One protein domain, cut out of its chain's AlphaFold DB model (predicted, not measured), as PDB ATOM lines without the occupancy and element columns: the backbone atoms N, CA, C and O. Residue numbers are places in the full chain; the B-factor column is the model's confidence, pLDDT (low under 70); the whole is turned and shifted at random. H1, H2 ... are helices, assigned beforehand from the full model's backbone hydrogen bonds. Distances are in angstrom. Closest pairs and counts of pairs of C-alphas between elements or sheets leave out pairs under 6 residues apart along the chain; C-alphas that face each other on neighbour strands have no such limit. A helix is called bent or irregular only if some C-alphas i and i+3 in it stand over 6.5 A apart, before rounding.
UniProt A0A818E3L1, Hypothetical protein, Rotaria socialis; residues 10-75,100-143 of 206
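AT A GLANCE: This is residues 10 to 75 and 100 to 143 of the 206 residues of the protein "Hypothetical protein" of Rotaria socialis (UniProt A0A818E3L1). Two lobes lie end to end in an elongated model: a larger one in which H1 and H2 fold into a helical hairpin with H3 at its far end beside H1a, and a small loose one of H4, H5 and H6. The lobes meet narrowly, where the end of H6 reaches the start of H2. The printed part has 110 residues with six named helices, H1 to H6 in order, and no named strand; the class is all helix. It is loose, with a radius of gyration of the C-alphas of 18.6 A and spans of 55 by 28 by 24 A.

IN THESE COORDINATES: H1, residues 10 to 30, begins at C-alpha 10 (254.262, 224.978, 214.766); assigned as one helix by its hydrogen bonds, it is bent, with C-alphas 18 and 21 6.8 A apart, into H1a, residues 10 to 18, and H1b, residues 21 to 30. H2, residues 37 to 50, is 20.5 A long and only just irregular: C-alphas 38 and 41 are 6.7 A apart. H3, residues 59 to 74, is 23.5 A long. H4 is residues 100 to 108, H5 residues 119 to 125, and H6 residues 131 to 141, ending at C-alpha 141 (217.718, 207.734, 206.150).

HOW THE PARTS SIT: H1a touches H3 the same way at a steep tilt of 39 degrees, through residues 60 to 61 of H3 alone; the closest C-alphas, of Leu 11 and Gly 60, are 6.8 A apart. H1b and H2 form a hairpin at a shallow tilt of 6 degrees, with closest C-alphas Val 25 and Phe 43, 6.6 A. H2 and H6 only just touch, only at their ends, with 3 pairs of C-alphas within 8 A, closest Ile 37 and Tyr 141 at 6.2 A. H4 and H6 also only just touch, only at their ends, with 3 such pairs, closest Glu 102 and Leu 133 at 7.2 A. H5 and H6 are close but not clearly touching, with closest C-alphas Trp 123 and Phe 134, 6.1 A. Every O i to N i+4 pair is within hydrogen-bond range in H1a, H1b, H3, H4, H5 and H6; in H2, 8 of 10 are.

THE WHOLE: The farthest C-alphas, of Asp 10 and Leu 128, are 56.0 A apart. Residues 76 to 99 are not printed; C-alphas 75 and 100 are 31.3 A apart across the cut. Of the links printed whole, none is long. Residues 72 to 75 and 112 to 117 have pLDDT under 70.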
ATOM      1  N   ASP A  10     254.969 224.262 215.819       86.00
ATOM      2  CA  ASP A  10     254.262 224.978 214.766       86.00
ATOM      3  C   ASP A  10     253.629 223.963 213.817       86.00
ATOM      4  O   ASP A  10     252.414 223.998 213.604       86.00
ATOM      5  N   LEU A  11     254.396 222.957 213.378       87.38
ATOM      6  CA  LEU A  11     253.857 221.819 212.631       87.38
ATOM      7  C   LEU A  11     252.722 221.121 213.393       87.38
ATOM      8  O   LEU A  11     251.691 220.810 212.798       87.38
ATOM      9  N   LEU A  12     252.865 220.900 214.704       88.75
ATOM     10  CA  LEU A  12     251.803 220.294 215.515       88.75
ATOM     11  C   LEU A  12     250.518 221.139 215.504       88.75
ATOM     12  O   LEU A  12     249.423 220.593 215.372       88.75
ATOM     13  N   SER A  13     250.641 222.464 215.599       89.94
ATOM     14  CA  SER A  13     249.508 223.391 215.501       89.94
ATOM     15  C   SER A  13     248.818 223.309 214.134       89.94
ATOM     16  O   SER A  13     247.585 223.235 214.053       89.94
ATOM     17  N   TYR A  14     249.602 223.234 213.053       90.69
ATOM     18  CA  TYR A  14     249.078 223.035 211.702       90.69
ATOM     19  C   TYR A  14     248.383 221.677 211.543       90.69
ATOM     20  O   TYR A  14     247.309 221.619 210.948       90.69
ATOM     21  N   ILE A  15     248.930 220.600 212.117       90.50
ATOM     22  CA  ILE A  15     248.312 219.265 212.088       90.50
ATOM     23  C   ILE A  15     246.976 219.275 212.834       90.50
ATOM     24  O   ILE A  15     245.977 218.802 212.297       90.50
ATOM     25  N   CYS A  16     246.921 219.850 214.037       91.75
ATOM     26  CA  CYS A  16     245.670 219.983 214.786       91.75
ATOM     27  C   CYS A  16     244.618 220.765 213.985       91.75
ATOM     28  O   CYS A  16     243.459 220.360 213.912       91.75
ATOM     29  N   SER A  17     245.033 221.855 213.336       90.88
ATOM     30  CA  SER A  17     244.150 222.670 212.494       90.88
ATOM     31  C   SER A  17     243.662 221.903 211.260       90.88
ATOM     32  O   SER A  17     242.489 221.999 210.904       90.88
ATOM     33  N   PHE A  18     244.529 221.094 210.646       91.62
ATOM     34  CA  PHE A  18     244.202 220.245 209.501       91.62
ATOM     35  C   PHE A  18     243.254 219.091 209.860       91.62
ATOM     36  O   PHE A  18     242.409 218.720 209.050       91.62
ATOM     37  N   LEU A  19     243.366 218.526 211.067       93.69
ATOM     38  CA  LEU A  19     242.529 217.409 211.519       93.69
ATOM     39  C   LEU A  19     241.151 217.844 212.030       93.69
ATOM     40  O   LEU A  19     240.220 217.039 212.024       93.69
ATOM     41  N   LYS A  20     240.987 219.110 212.424       93.88
ATOM     42  CA  LYS A  20     239.728 219.632 212.970       93.88
ATOM     43  C   LYS A  20     238.499 219.400 212.061       93.88
ATOM     44  O   LYS A  20     237.495 218.902 212.566       93.88
ATOM     45  N   PRO A  21     238.550 219.635 210.734       93.44
ATOM     46  CA  PRO A  21     237.444 219.297 209.833       93.44
ATOM     47  C   PRO A  21     237.059 217.809 209.848       93.44
ATOM     48  O   PRO A  21     235.887 217.470 209.691       93.44
ATOM     49  N   PHE A  22     238.025 216.904 210.038       93.31
ATOM     50  CA  PHE A  22     237.761 215.465 210.111       93.31
ATOM     51  C   PHE A  22     237.058 215.099 211.414       93.31
ATOM     52  O   PHE A  22     236.108 214.319 211.391       93.31
ATOM     53  N   GLU A  23     237.493 215.682 212.531       92.44
ATOM     54  CA  GLU A  23     236.841 215.514 213.829       92.44
ATOM     55  C   GLU A  23     235.376 215.971 213.776       92.44
ATOM     56  O   GLU A  23     234.479 215.203 214.131       92.44
ATOM     57  N   GLU A  24     235.118 217.165 213.232       92.25
ATOM     58  CA  GLU A  24     233.764 217.710 213.073       92.25
ATOM     59  C   GLU A  24     232.877 216.799 212.204       92.25
ATOM     60  O   GLU A  24     231.730 216.502 212.555       92.25
ATOM     61  N   VAL A  25     233.403 216.289 211.084       92.19
ATOM     62  CA  VAL A  25     232.675 215.346 210.220       92.19
ATOM     63  C   VAL A  25     232.378 214.034 210.945       92.19
ATOM     64  O   VAL A  25     231.255 213.529 210.860       92.19
ATOM     65  N   ILE A  26     233.354 213.477 211.666       90.19
ATOM     66  CA  ILE A  26     233.184 212.237 212.432       90.19
ATOM     67  C   ILE A  26     232.103 212.419 213.494       90.19
ATOM     68  O   ILE A  26     231.243 211.545 213.635       90.19
ATOM     69  N   GLU A  27     232.093 213.546 214.205       90.12
ATOM     70  CA  GLU A  27     231.067 213.859 215.197       90.12
ATOM     71  C   GLU A  27     229.672 213.920 214.553       90.12
ATOM     72  O   GLU A  27     228.728 213.268 215.015       90.12
ATOM     73  N   GLN A  28     229.549 214.625 213.425       89.81
ATOM     74  CA  GLN A  28     228.283 214.771 212.705       89.81
ATOM     75  C   GLN A  28     227.759 213.449 212.130       89.81
ATOM     76  O   GLN A  28     226.552 213.195 212.197       89.81
ATOM     77  N   LEU A  29     228.633 212.608 211.571       90.44
ATOM     78  CA  LEU A  29     228.281 211.288 211.027       90.44
ATOM     79  C   LEU A  29     228.033 210.242 212.116       90.44
ATOM     80  O   LEU A  29     227.322 209.265 211.881       90.44
ATOM     81  N   SER A  30     228.595 210.452 213.305       88.12
ATOM     82  CA  SER A  30     228.389 209.581 214.458       88.12
ATOM     83  C   SER A  30     227.080 209.854 215.190       88.12
ATOM     84  O   SER A  30     226.701 209.031 216.021       88.12
ATOM     85  N   SER A  31     226.400 210.976 214.929       85.50
ATOM     86  CA  SER A  31     225.138 211.338 215.585       85.50
ATOM     87  C   SER A  31     224.069 210.248 215.446       85.50
ATOM     88  O   SER A  31     223.903 209.646 214.394       85.50
ATOM     89  N   ASP A  32     223.315 210.005 216.521       80.81
ATOM     90  CA  ASP A  32     222.279 208.967 216.599       80.81
ATOM     91  C   ASP A  32     220.861 209.532 216.767       80.81
ATOM     92  O   ASP A  32     219.921 208.795 217.056       80.81
ATOM     93  N   THR A  33     220.706 210.850 216.609       80.62
ATOM     94  CA  THR A  33     219.434 211.571 216.819       80.62
ATOM     95  C   THR A  33     218.794 212.076 215.530       80.62
ATOM     96  O   THR A  33     217.600 212.374 215.506       80.62
ATOM     97  N   LYS A  34     219.578 212.186 214.456       82.75
ATOM     98  CA  LYS A  34     219.152 212.650 213.135       82.75
ATOM     99  C   LYS A  34     219.739 211.713 212.076       82.75
ATOM    100  O   LYS A  34     220.778 211.114 212.342       82.75
ATOM    101  N   PRO A  35     219.128 211.606 210.884       86.56
ATOM    102  CA  PRO A  35     219.729 210.870 209.781       86.56
ATOM    103  C   PRO A  35     221.129 211.402 209.470       86.56
ATOM    104  O   PRO A  35     221.363 212.610 209.502       86.56
ATOM    105  N   THR A  36     222.059 210.507 209.161       90.75
ATOM    106  CA  THR A  36     223.459 210.874 208.891       90.75
ATOM    107  C   THR A  36     223.921 210.435 207.509       90.75
ATOM    108  O   THR A  36     224.821 211.059 206.958       90.75
ATOM    109  N   ILE A  37     223.310 209.400 206.919       89.38
ATOM    110  CA  ILE A  37     223.775 208.810 205.653       89.38
ATOM    111  C   ILE A  37     223.807 209.821 204.501       89.38
ATOM    112  O   ILE A  37     224.758 209.852 203.727       89.38
ATOM    113  N   TYR A  38     222.825 210.724 204.437       87.56
ATOM    114  CA  TYR A  38     222.748 211.750 203.394       87.56
ATOM    115  C   TYR A  38     223.883 212.781 203.483       87.56
ATOM    116  O   TYR A  38     224.181 213.453 202.499       87.56
ATOM    117  N   LYS A  39     224.533 212.903 204.648       89.56
ATOM    118  CA  LYS A  39     225.663 213.812 204.864       89.56
ATOM    119  C   LYS A  39     226.993 213.230 204.383       89.56
ATOM    120  O   LYS A  39     227.944 213.986 204.216       89.56
ATOM    121  N   VAL A  40     227.074 211.919 204.136       90.06
ATOM    122  CA  VAL A  40     228.328 211.238 203.765       90.06
ATOM    123  C   VAL A  40     228.910 211.805 202.474       90.06
ATOM    124  O   VAL A  40     230.096 212.112 202.429       90.06
ATOM    125  N   LEU A  41     228.089 211.982 201.435       86.81
ATOM    126  CA  LEU A  41     228.557 212.514 200.152       86.81
ATOM    127  C   LEU A  41     229.010 213.986 200.253       86.81
ATOM    128  O   LEU A  41     230.147 214.262 199.866       86.81
ATOM    129  N   PRO A  42     228.210 214.920 200.819       89.25
ATOM    130  CA  PRO A  42     228.665 216.288 201.066       89.25
ATOM    131  C   PRO A  42     229.945 216.359 201.898       89.25
ATOM    132  O   PRO A  42     230.866 217.088 201.535       89.25
ATOM    133  N   PHE A  43     230.046 215.578 202.978       91.75
ATOM    134  CA  PHE A  43     231.237 215.591 203.823       91.75
ATOM    135  C   PHE A  43     232.454 214.968 203.152       91.75
ATOM    136  O   PHE A  43     233.551 215.492 203.317       91.75
ATOM    137  N   LYS A  44     232.285 213.920 202.337       89.19
ATOM    138  CA  LYS A  44     233.371 213.408 201.496       89.19
ATOM    139  C   LYS A  44     233.914 214.521 200.601       89.19
ATOM    140  O   LYS A  44     235.118 214.747 200.580       89.19
ATOM    141  N   GLN A  45     233.037 215.240 199.901       86.69
ATOM    142  CA  GLN A  45     233.453 216.342 199.032       86.69
ATOM    143  C   GLN A  45     234.112 217.483 199.818       86.69
ATOM    144  O   GLN A  45     235.115 218.040 199.374       86.69
ATOM    145  N   TYR A  46     233.560 217.823 200.982       90.56
ATOM    146  CA  TYR A  46     234.115 218.829 201.880       90.56
ATOM    147  C   TYR A  46     235.536 218.460 202.325       90.56
ATOM    148  O   TYR A  46     236.442 219.269 202.149       90.56
ATOM    149  N   LEU A  47     235.759 217.231 202.799       90.44
ATOM    150  CA  LEU A  47     237.082 216.755 203.214       90.44
ATOM    151  C   LEU A  47     238.065 216.696 202.043       90.44
ATOM    152  O   LEU A  47     239.196 217.151 202.179       90.44
ATOM    153  N   LEU A  48     237.632 216.230 200.867       88.38
ATOM    154  CA  LEU A  48     238.467 216.257 199.663       88.38
ATOM    155  C   LEU A  48     238.904 217.680 199.303       88.38
ATOM    156  O   LEU A  48     240.034 217.878 198.867       88.38
ATOM    157  N   ASN A  49     238.041 218.679 199.505       88.00
ATOM    158  CA  ASN A  49     238.415 220.075 199.307       88.00
ATOM    159  C   ASN A  49     239.461 220.547 200.332       88.00
ATOM    160  O   ASN A  49     240.354 221.289 199.938       88.00
ATOM    161  N   GLN A  50     239.399 220.093 201.591       88.38
ATOM    162  CA  GLN A  50     240.413 220.405 202.616       88.38
ATOM    163  C   GLN A  50     241.775 219.751 202.321       88.38
ATOM    164  O   GLN A  50     242.825 220.298 202.659       88.38
ATOM    165  N   CYS A  51     241.773 218.592 201.659       86.75
ATOM    166  CA  CYS A  51     242.990 217.877 201.269       86.75
ATOM    167  C   CYS A  51     243.689 218.465 200.033       86.75
ATOM    168  O   CYS A  51     244.757 217.982 199.661       86.75
ATOM    169  N   LYS A  52     243.120 219.486 199.378       86.19
ATOM    170  CA  LYS A  52     243.758 220.115 198.215       86.19
ATOM    171  C   LYS A  52     245.026 220.853 198.633       86.19
ATOM    172  O   LYS A  52     245.083 221.482 199.689       86.19
ATOM    173  N   PHE A  53     246.041 220.757 197.783       81.44
ATOM    174  CA  PHE A  53     247.325 221.421 197.973       81.44
ATOM    175  C   PHE A  53     247.158 222.948 197.967       81.44
ATOM    176  O   PHE A  53     246.563 223.493 197.033       81.44
ATOM    177  N   HIS A  54     247.722 223.628 198.968       82.38
ATOM    178  CA  HIS A  54     247.891 225.078 198.970       82.38
ATOM    179  C   HIS A  54     249.374 225.426 199.136       82.38
ATOM    180  O   HIS A  54     250.072 224.823 199.945       82.38
ATOM    181  N   SER A  55     249.857 226.411 198.371       77.94
ATOM    182  CA  SER A  55     251.256 226.870 198.423       77.94
ATOM    183  C   SER A  55     251.653 227.457 199.775       77.94
ATOM    184  O   SER A  55     252.835 227.488 200.101       77.94
ATOM    185  N   ASP A  56     250.664 227.916 200.540       83.94
ATOM    186  CA  ASP A  56     250.845 228.586 201.827       83.94
ATOM    187  C   ASP A  56     250.819 227.593 203.006       83.94
ATOM    188  O   ASP A  56     250.979 227.988 204.161       83.94
ATOM    189  N   ASP A  57     250.594 226.300 202.733       85.56
ATOM    190  CA  ASP A  57     250.619 225.252 203.752       85.56
ATOM    191  C   ASP A  57     252.050 224.991 204.234       85.56
ATOM    192  O   ASP A  57     253.002 225.007 203.456       85.56
ATOM    193  N   HIS A  58     252.196 224.634 205.509       88.62
ATOM    194  CA  HIS A  58     253.460 224.154 206.064       88.62
ATOM    195  C   HIS A  58     253.958 222.886 205.334       88.62
ATOM    196  O   HIS A  58     253.152 222.003 205.035       88.62
ATOM    197  N   ASP A  59     255.272 222.731 205.126       86.88
ATOM    198  CA  ASP A  59     255.885 221.615 204.374       86.88
ATOM    199  C   ASP A  59     255.366 220.230 204.804       86.88
ATOM    200  O   ASP A  59     255.002 219.393 203.976       86.88
ATOM    201  N   GLY A  60     255.261 219.988 206.115       84.75
ATOM    202  CA  GLY A  60     254.695 218.744 206.651       84.75
ATOM    203  C   GLY A  60     253.225 218.501 206.268       84.75
ATOM    204  O   GLY A  60     252.842 217.364 205.999       84.75
ATOM    205  N   ILE A  61     252.402 219.550 206.173       88.06
ATOM    206  CA  ILE A  61     251.008 219.445 205.708       88.06
ATOM    207  C   ILE A  61     250.961 219.165 204.207       88.06
ATOM    208  O   ILE A  61     250.153 218.348 203.767       88.06
ATOM    209  N   GLN A  62     251.851 219.781 203.426       88.00
ATOM    210  CA  GLN A  62     251.962 219.498 201.995       88.00
ATOM    211  C   GLN A  62     252.270 218.015 201.748       88.00
ATOM    212  O   GLN A  62     251.610 217.385 200.922       88.00
ATOM    213  N   GLN A  63     253.195 217.426 202.515       87.50
ATOM    214  CA  GLN A  63     253.502 215.993 202.428       87.50
ATOM    215  C   GLN A  63     252.294 215.112 202.771       87.50
ATOM    216  O   GLN A  63     252.011 214.157 202.048       87.50
ATOM    217  N   ILE A  64     251.541 215.451 203.825       87.62
ATOM    218  CA  ILE A  64     250.310 214.730 204.191       87.62
ATOM    219  C   ILE A  64     249.285 214.797 203.052       87.62
ATOM    220  O   ILE A  64     248.696 213.779 202.691       87.62
ATOM    221  N   LYS A  65     249.081 215.974 202.454       89.44
ATOM    222  CA  LYS A  65     248.133 216.162 201.346       89.44
ATOM    223  C   LYS A  65     248.535 215.379 200.096       89.44
ATOM    224  O   LYS A  65     247.675 214.757 199.477       89.44
ATOM    225  N   ILE A  66     249.826 215.356 199.758       86.75
ATOM    226  CA  ILE A  66     250.362 214.550 198.650       86.75
ATOM    227  C   ILE A  66     250.106 213.061 198.906       86.75
ATOM    228  O   ILE A  66     249.536 212.383 198.055       86.75
ATOM    229  N   PHE A  67     250.431 212.574 200.106       87.19
ATOM    230  CA  PHE A  67     250.192 211.185 200.491       87.19
ATOM    231  C   PHE A  67     248.705 210.798 200.397       87.19
ATOM    232  O   PHE A  67     248.359 209.745 199.864       87.19
ATOM    233  N   LEU A  68     247.799 211.665 200.860       85.25
ATOM    234  CA  LEU A  68     246.356 211.428 200.757       85.25
ATOM    235  C   LEU A  68     245.863 211.401 199.301       85.25
ATOM    236  O   LEU A  68     244.979 210.607 198.978       85.25
ATOM    237  N   ALA A  69     246.434 212.226 198.419       83.44
ATOM    238  CA  ALA A  69     246.098 212.226 196.996       83.44
ATOM    239  C   ALA A  69     246.544 210.931 196.288       83.44
ATOM    240  O   ALA A  69     245.824 210.417 195.429       83.44
ATOM    241  N   GLU A  70     247.691 210.365 196.672       80.81
ATOM    242  CA  GLU A  70     248.174 209.082 196.144       80.81
ATOM    243  C   GLU A  70     247.259 207.909 196.530       80.81
ATOM    244  O   GLU A  70     247.005 207.025 195.706       80.81
ATOM    245  N   LEU A  71     246.716 207.914 197.753       75.31
ATOM    246  CA  LEU A  71     245.773 206.890 198.216       75.31
ATOM    247  C   LEU A  71     244.451 206.904 197.432       75.31
ATOM    248  O   LEU A  71     243.909 205.840 197.127       75.31
ATOM    249  N   ASP A  72     243.937 208.085 197.073       69.44
ATOM    250  CA  ASP A  72     242.689 208.203 196.305       69.44
ATOM    251  C   ASP A  72     242.854 207.662 194.870       69.44
ATOM    252  O   ASP A  72     241.975 206.967 194.353       69.44
ATOM    253  N   PHE A  73     244.029 207.862 194.253       61.06
ATOM    254  CA  PHE A  73     244.336 207.343 192.914       61.06
ATOM    255  C   PHE A  73     244.293 205.805 192.862       61.06
ATOM    256  O   PHE A  73     243.753 205.226 191.915       61.06
ATOM    257  N   GLN A  74     244.774 205.129 193.912       59.53
ATOM    258  CA  GLN A  74     244.777 203.662 194.007       59.53
ATOM    259  C   GLN A  74     243.378 203.054 194.226       59.53
ATOM    260  O   GLN A  74     243.169 201.876 193.933       59.53
ATOM    261  N   SER A  75     242.402 203.841 194.695       57.78
ATOM    262  CA  SER A  75     241.027 203.380 194.943       57.78
ATOM    263  C   SER A  75     240.129 203.409 193.697       57.78
ATOM    264  O   SER A  75     238.992 202.925 193.748       57.78
ATOM    265  N   TYR A 100     210.040 206.743 188.026       77.12
ATOM    266  CA  TYR A 100     210.949 207.560 187.234       77.12
ATOM    267  C   TYR A 100     210.430 208.989 187.030       77.12
ATOM    268  O   TYR A 100     211.230 209.913 187.111       77.12
ATOM    269  N   ASP A 101     209.118 209.190 186.881       79.31
ATOM    270  CA  ASP A 101     208.514 210.525 186.754       79.31
ATOM    271  C   ASP A 101     208.690 211.335 188.055       79.31
ATOM    272  O   ASP A 101     209.068 212.506 188.020       79.31
ATOM    273  N   GLU A 102     208.494 210.693 189.220       83.88
ATOM    274  CA  GLU A 102     208.771 211.310 190.533       83.88
ATOM    275  C   GLU A 102     210.247 211.720 190.658       83.88
ATOM    276  O   GLU A 102     210.561 212.783 191.200       83.88
ATOM    277  N   LEU A 103     211.157 210.871 190.170       84.38
ATOM    278  CA  LEU A 103     212.595 211.111 190.221       84.38
ATOM    279  C   LEU A 103     213.003 212.268 189.310       84.38
ATOM    280  O   LEU A 103     213.745 213.140 189.751       84.38
ATOM    281  N   GLU A 104     212.523 212.301 188.068       85.06
ATOM    282  CA  GLU A 104     212.806 213.394 187.135       85.06
ATOM    283  C   GLU A 104     212.319 214.734 187.692       85.06
ATOM    284  O   GLU A 104     213.069 215.715 187.697       85.06
ATOM    285  N   GLU A 105     211.110 214.770 188.257       85.50
ATOM    286  CA  GLU A 105     210.581 215.980 188.882       85.50
ATOM    287  C   GLU A 105     211.397 216.401 190.118       85.50
ATOM    288  O   GLU A 105     211.637 217.594 190.325       85.50
ATOM    289  N   TYR A 106     211.872 215.444 190.921       85.31
ATOM    290  CA  TYR A 106     212.759 215.723 192.052       85.31
ATOM    291  C   TYR A 106     214.129 216.263 191.609       85.31
ATOM    292  O   TYR A 106     214.637 217.198 192.221       85.31
ATOM    293  N   MET A 107     214.712 215.726 190.535       83.94
ATOM    294  CA  MET A 107     216.030 216.140 190.028       83.94
ATOM    295  C   MET A 107     216.037 217.566 189.461       83.94
ATOM    296  O   MET A 107     217.062 218.245 189.516       83.94
ATOM    297  N   VAL A 108     214.904 218.035 188.931       87.25
ATOM    298  CA  VAL A 108     214.738 219.413 188.427       87.25
ATOM    299  C   VAL A 108     214.401 220.396 189.559       87.25
ATOM    300  O   VAL A 108     214.535 221.613 189.403       87.25
ATOM    301  N   LEU A 109     213.987 219.892 190.723       83.06
ATOM    302  CA  LEU A 109     213.617 220.708 191.869       83.06
ATOM    303  C   LEU A 109     214.858 221.377 192.483       83.06
ATOM    304  O   LEU A 109     215.635 220.761 193.208       83.06
ATOM    305  N   ASN A 110     215.023 222.676 192.244       72.94
ATOM    306  CA  ASN A 110     216.089 223.452 192.873       72.94
ATOM    307  C   ASN A 110     215.671 223.887 194.286       72.94
ATOM    308  O   ASN A 110     215.050 224.936 194.468       72.94
ATOM    309  N   VAL A 111     215.974 223.058 195.287       72.38
ATOM    310  CA  VAL A 111     215.708 223.361 196.700       72.38
ATOM    311  C   VAL A 111     216.983 223.853 197.370       72.38
ATOM    312  O   VAL A 111     217.963 223.121 197.490       72.38
ATOM    313  N   GLN A 112     216.945 225.087 197.864       63.59
ATOM    314  CA  GLN A 112     217.956 225.626 198.768       63.59
ATOM    315  C   GLN A 112     217.596 225.156 200.184       63.59
ATOM    316  O   GLN A 112     216.702 225.717 200.811       63.59
ATOM    317  N   LEU A 113     218.223 224.077 200.661       64.25
ATOM    318  CA  LEU A 113     218.101 223.649 202.056       64.25
ATOM    319  C   LEU A 113     219.149 224.394 202.887       64.25
ATOM    320  O   LEU A 113     220.342 224.286 202.602       64.25
ATOM    321  N   ASN A 114     218.725 225.125 203.918       60.97
ATOM    322  CA  ASN A 114     219.657 225.739 204.861       60.97
ATOM    323  C   ASN A 114     220.200 224.685 205.840       60.97
ATOM    324  O   ASN A 114     219.569 223.656 206.080       60.97
ATOM    325  N   GLU A 115     221.335 224.963 206.490       57.34
ATOM    326  CA  GLU A 115     221.967 224.053 207.468       57.34
ATOM    327  C   GLU A 115     221.043 223.660 208.640       57.34
ATOM    328  O   GLU A 115     221.193 222.590 209.236       57.34
ATOM    329  N   ASN A 116     220.054 224.507 208.944       58.44
ATOM    330  CA  ASN A 116     219.077 224.298 210.014       58.44
ATOM    331  C   ASN A 116     217.790 223.599 209.554       58.44
ATOM    332  O   ASN A 116     216.978 223.207 210.397       58.44
ATOM    333  N   ASP A 117     217.592 223.425 208.248       64.31
ATOM    334  CA  ASP A 117     216.369 222.827 207.734       64.31
ATOM    335  C   ASP A 117     216.394 221.314 207.956       64.31
ATOM    336  O   ASP A 117     217.281 220.570 207.529       64.31
ATOM    337  N   HIS A 118     215.388 220.828 208.679       73.56
ATOM    338  CA  HIS A 118     215.254 219.407 208.943       73.56
ATOM    339  C   HIS A 118     214.871 218.687 207.650       73.56
ATOM    340  O   HIS A 118     213.718 218.730 207.228       73.56
ATOM    341  N   VAL A 119     215.818 217.944 207.070       82.50
ATOM    342  CA  VAL A 119     215.602 217.148 205.847       82.50
ATOM    343  C   VAL A 119     214.368 216.233 205.951       82.50
ATOM    344  O   VAL A 119     213.669 215.996 204.974       82.50
ATOM    345  N   LEU A 120     214.052 215.757 207.161       83.69
ATOM    346  CA  LEU A 120     212.857 214.955 207.430       83.69
ATOM    347  C   LEU A 120     211.553 215.751 207.273       83.69
ATOM    348  O   LEU A 120     210.560 215.193 206.813       83.69
ATOM    349  N   LEU A 121     211.544 217.038 207.636       84.81
ATOM    350  CA  LEU A 121     210.382 217.911 207.453       84.81
ATOM    351  C   LEU A 121     210.145 218.208 205.974       84.81
ATOM    352  O   LEU A 121     208.994 218.191 205.549       84.81
ATOM    353  N   PHE A 122     211.214 218.393 205.195       86.25
ATOM    354  CA  PHE A 122     211.119 218.526 203.741       86.25
ATOM    355  C   PHE A 122     210.392 217.316 203.135       86.25
ATOM    356  O   PHE A 122     209.338 217.455 202.516       86.25
ATOM    357  N   TRP A 123     210.873 216.102 203.406       87.12
ATOM    358  CA  TRP A 123     210.238 214.886 202.889       87.12
ATOM    359  C   TRP A 123     208.805 214.699 203.404       87.12
ATOM    360  O   TRP A 123     207.939 214.248 202.658       87.12
ATOM    361  N   LEU A 124     208.513 215.106 204.643       86.31
ATOM    362  CA  LEU A 124     207.157 215.060 205.191       86.31
ATOM    363  C   LEU A 124     206.189 215.995 204.447       86.31
ATOM    364  O   LEU A 124     205.062 215.592 204.161       86.31
ATOM    365  N   GLN A 125     206.622 217.213 204.112       86.19
ATOM    366  CA  GLN A 125     205.827 218.179 203.344       86.19
ATOM    367  C   GLN A 125     205.591 217.705 201.906       86.19
ATOM    368  O   GLN A 125     204.495 217.863 201.369       86.19
ATOM    369  N   HIS A 126     206.589 217.056 201.306       85.94
ATOM    370  CA  HIS A 126     206.522 216.556 199.935       85.94
ATOM    371  C   HIS A 126     205.969 215.127 199.810       85.94
ATOM    372  O   HIS A 126     205.914 214.591 198.706       85.94
ATOM    373  N   LYS A 127     205.479 214.519 200.899       84.12
ATOM    374  CA  LYS A 127     204.958 213.140 200.912       84.12
ATOM    375  C   LYS A 127     203.836 212.891 199.899       84.12
ATOM    376  O   LYS A 127     203.768 211.811 199.323       84.12
ATOM    377  N   LEU A 128     202.935 213.859 199.714       80.12
ATOM    378  CA  LEU A 128     201.831 213.733 198.752       80.12
ATOM    379  C   LEU A 128     202.304 213.872 197.302       80.12
ATOM    380  O   LEU A 128     201.657 213.345 196.405       80.12
ATOM    381  N   LYS A 129     203.417 214.583 197.094       81.69
ATOM    382  CA  LYS A 129     203.997 214.841 195.777       81.69
ATOM    383  C   LYS A 129     204.911 213.697 195.325       81.69
ATOM    384  O   LYS A 129     204.862 213.315 194.167       81.69
ATOM    385  N   PHE A 130     205.689 213.134 196.248       84.19
ATOM    386  CA  PHE A 130     206.652 212.064 195.980       84.19
ATOM    387  C   PHE A 130     206.425 210.858 196.910       84.19
ATOM    388  O   PHE A 130     207.212 210.629 197.836       84.19
ATOM    389  N   PRO A 131     205.325 210.103 196.749       82.50
ATOM    390  CA  PRO A 131     204.984 209.008 197.657       82.50
ATOM    391  C   PRO A 131     205.989 207.844 197.605       82.50
ATOM    392  O   PRO A 131     206.294 207.244 198.647       82.50
ATOM    393  N   THR A 132     206.528 207.534 196.422       82.69
ATOM    394  CA  THR A 132     207.474 206.428 196.230       82.69
ATOM    395  C   THR A 132     208.849 206.809 196.767       82.69
ATOM    396  O   THR A 132     209.414 206.079 197.588       82.69
ATOM    397  N   LEU A 133     209.350 207.993 196.397       84.81
ATOM    398  CA  LEU A 133     210.633 208.493 196.906       84.81
ATOM    399  C   LEU A 133     210.600 208.709 198.419       84.81
ATOM    400  O   LEU A 133     211.551 208.339 199.098       84.81
ATOM    401  N   PHE A 134     209.500 209.227 198.977       85.00
ATOM    402  CA  PHE A 134     209.354 209.382 200.427       85.00
ATOM    403  C   PHE A 134     209.546 208.056 201.170       85.00
ATOM    404  O   PHE A 134     210.214 208.005 202.205       85.00
ATOM    405  N   THR A 135     208.973 206.974 200.636       84.00
ATOM    406  CA  THR A 135     209.088 205.638 201.233       84.00
ATOM    407  C   THR A 135     210.532 205.142 201.189       84.00
ATOM    408  O   THR A 135     211.053 204.717 202.218       84.00
ATOM    409  N   MET A 136     211.204 205.278 200.042       86.19
ATOM    410  CA  MET A 136     212.617 204.909 199.903       86.19
ATOM    411  C   MET A 136     213.518 205.734 200.824       86.19
ATOM    412  O   MET A 136     214.349 205.188 201.544       86.19
ATOM    413  N   VAL A 137     213.337 207.054 200.838       87.81
ATOM    414  CA  VAL A 137     214.140 207.970 201.649       87.81
ATOM    415  C   VAL A 137     213.988 207.670 203.130       87.81
ATOM    416  O   VAL A 137     214.986 207.680 203.841       87.81
ATOM    417  N   ARG A 138     212.775 207.370 203.606       86.75
ATOM    418  CA  ARG A 138     212.552 206.963 204.999       86.75
ATOM    419  C   ARG A 138     213.419 205.760 205.371       86.75
ATOM    420  O   ARG A 138     214.028 205.764 206.439       86.75
ATOM    421  N   ASP A 139     213.471 204.760 204.498       86.56
ATOM    422  CA  ASP A 139     214.194 203.517 204.757       86.56
ATOM    423  C   ASP A 139     215.715 203.735 204.662       86.56
ATOM    424  O   ASP A 139     216.455 203.293 205.539       86.56
ATOM    425  N   PHE A 140     216.191 204.511 203.682       88.19
ATOM    426  CA  PHE A 140     217.609 204.863 203.573       88.19
ATOM    427  C   PHE A 140     218.087 205.760 204.718       88.19
ATOM    428  O   PHE A 140     219.148 205.519 205.283       88.19
ATOM    429  N   TYR A 141     217.320 206.780 205.106       89.06
ATOM    430  CA  TYR A 141     217.718 207.734 206.150       89.06
ATOM    431  C   TYR A 141     217.717 207.122 207.554       89.06
ATOM    432  O   TYR A 141     218.330 207.685 208.462       89.06
ATOM    433  N   ALA A 142     217.071 205.967 207.736       87.25
ATOM    434  CA  ALA A 142     217.167 205.182 208.961       87.25
ATOM    435  C   ALA A 142     218.539 204.503 209.132       87.25
ATOM    436  O   ALA A 142     218.884 204.102 210.244       87.25
ATOM    437  N   ILE A 143     219.325 204.381 208.057       89.19
ATOM    438  CA  ILE A 143     220.655 203.776 208.093       89.19
ATOM    439  C   ILE A 143     221.638 204.782 208.715       89.19
ATOM    440  O   ILE A 143     221.811 205.885 208.182       89.19
TER     441      ILE A 143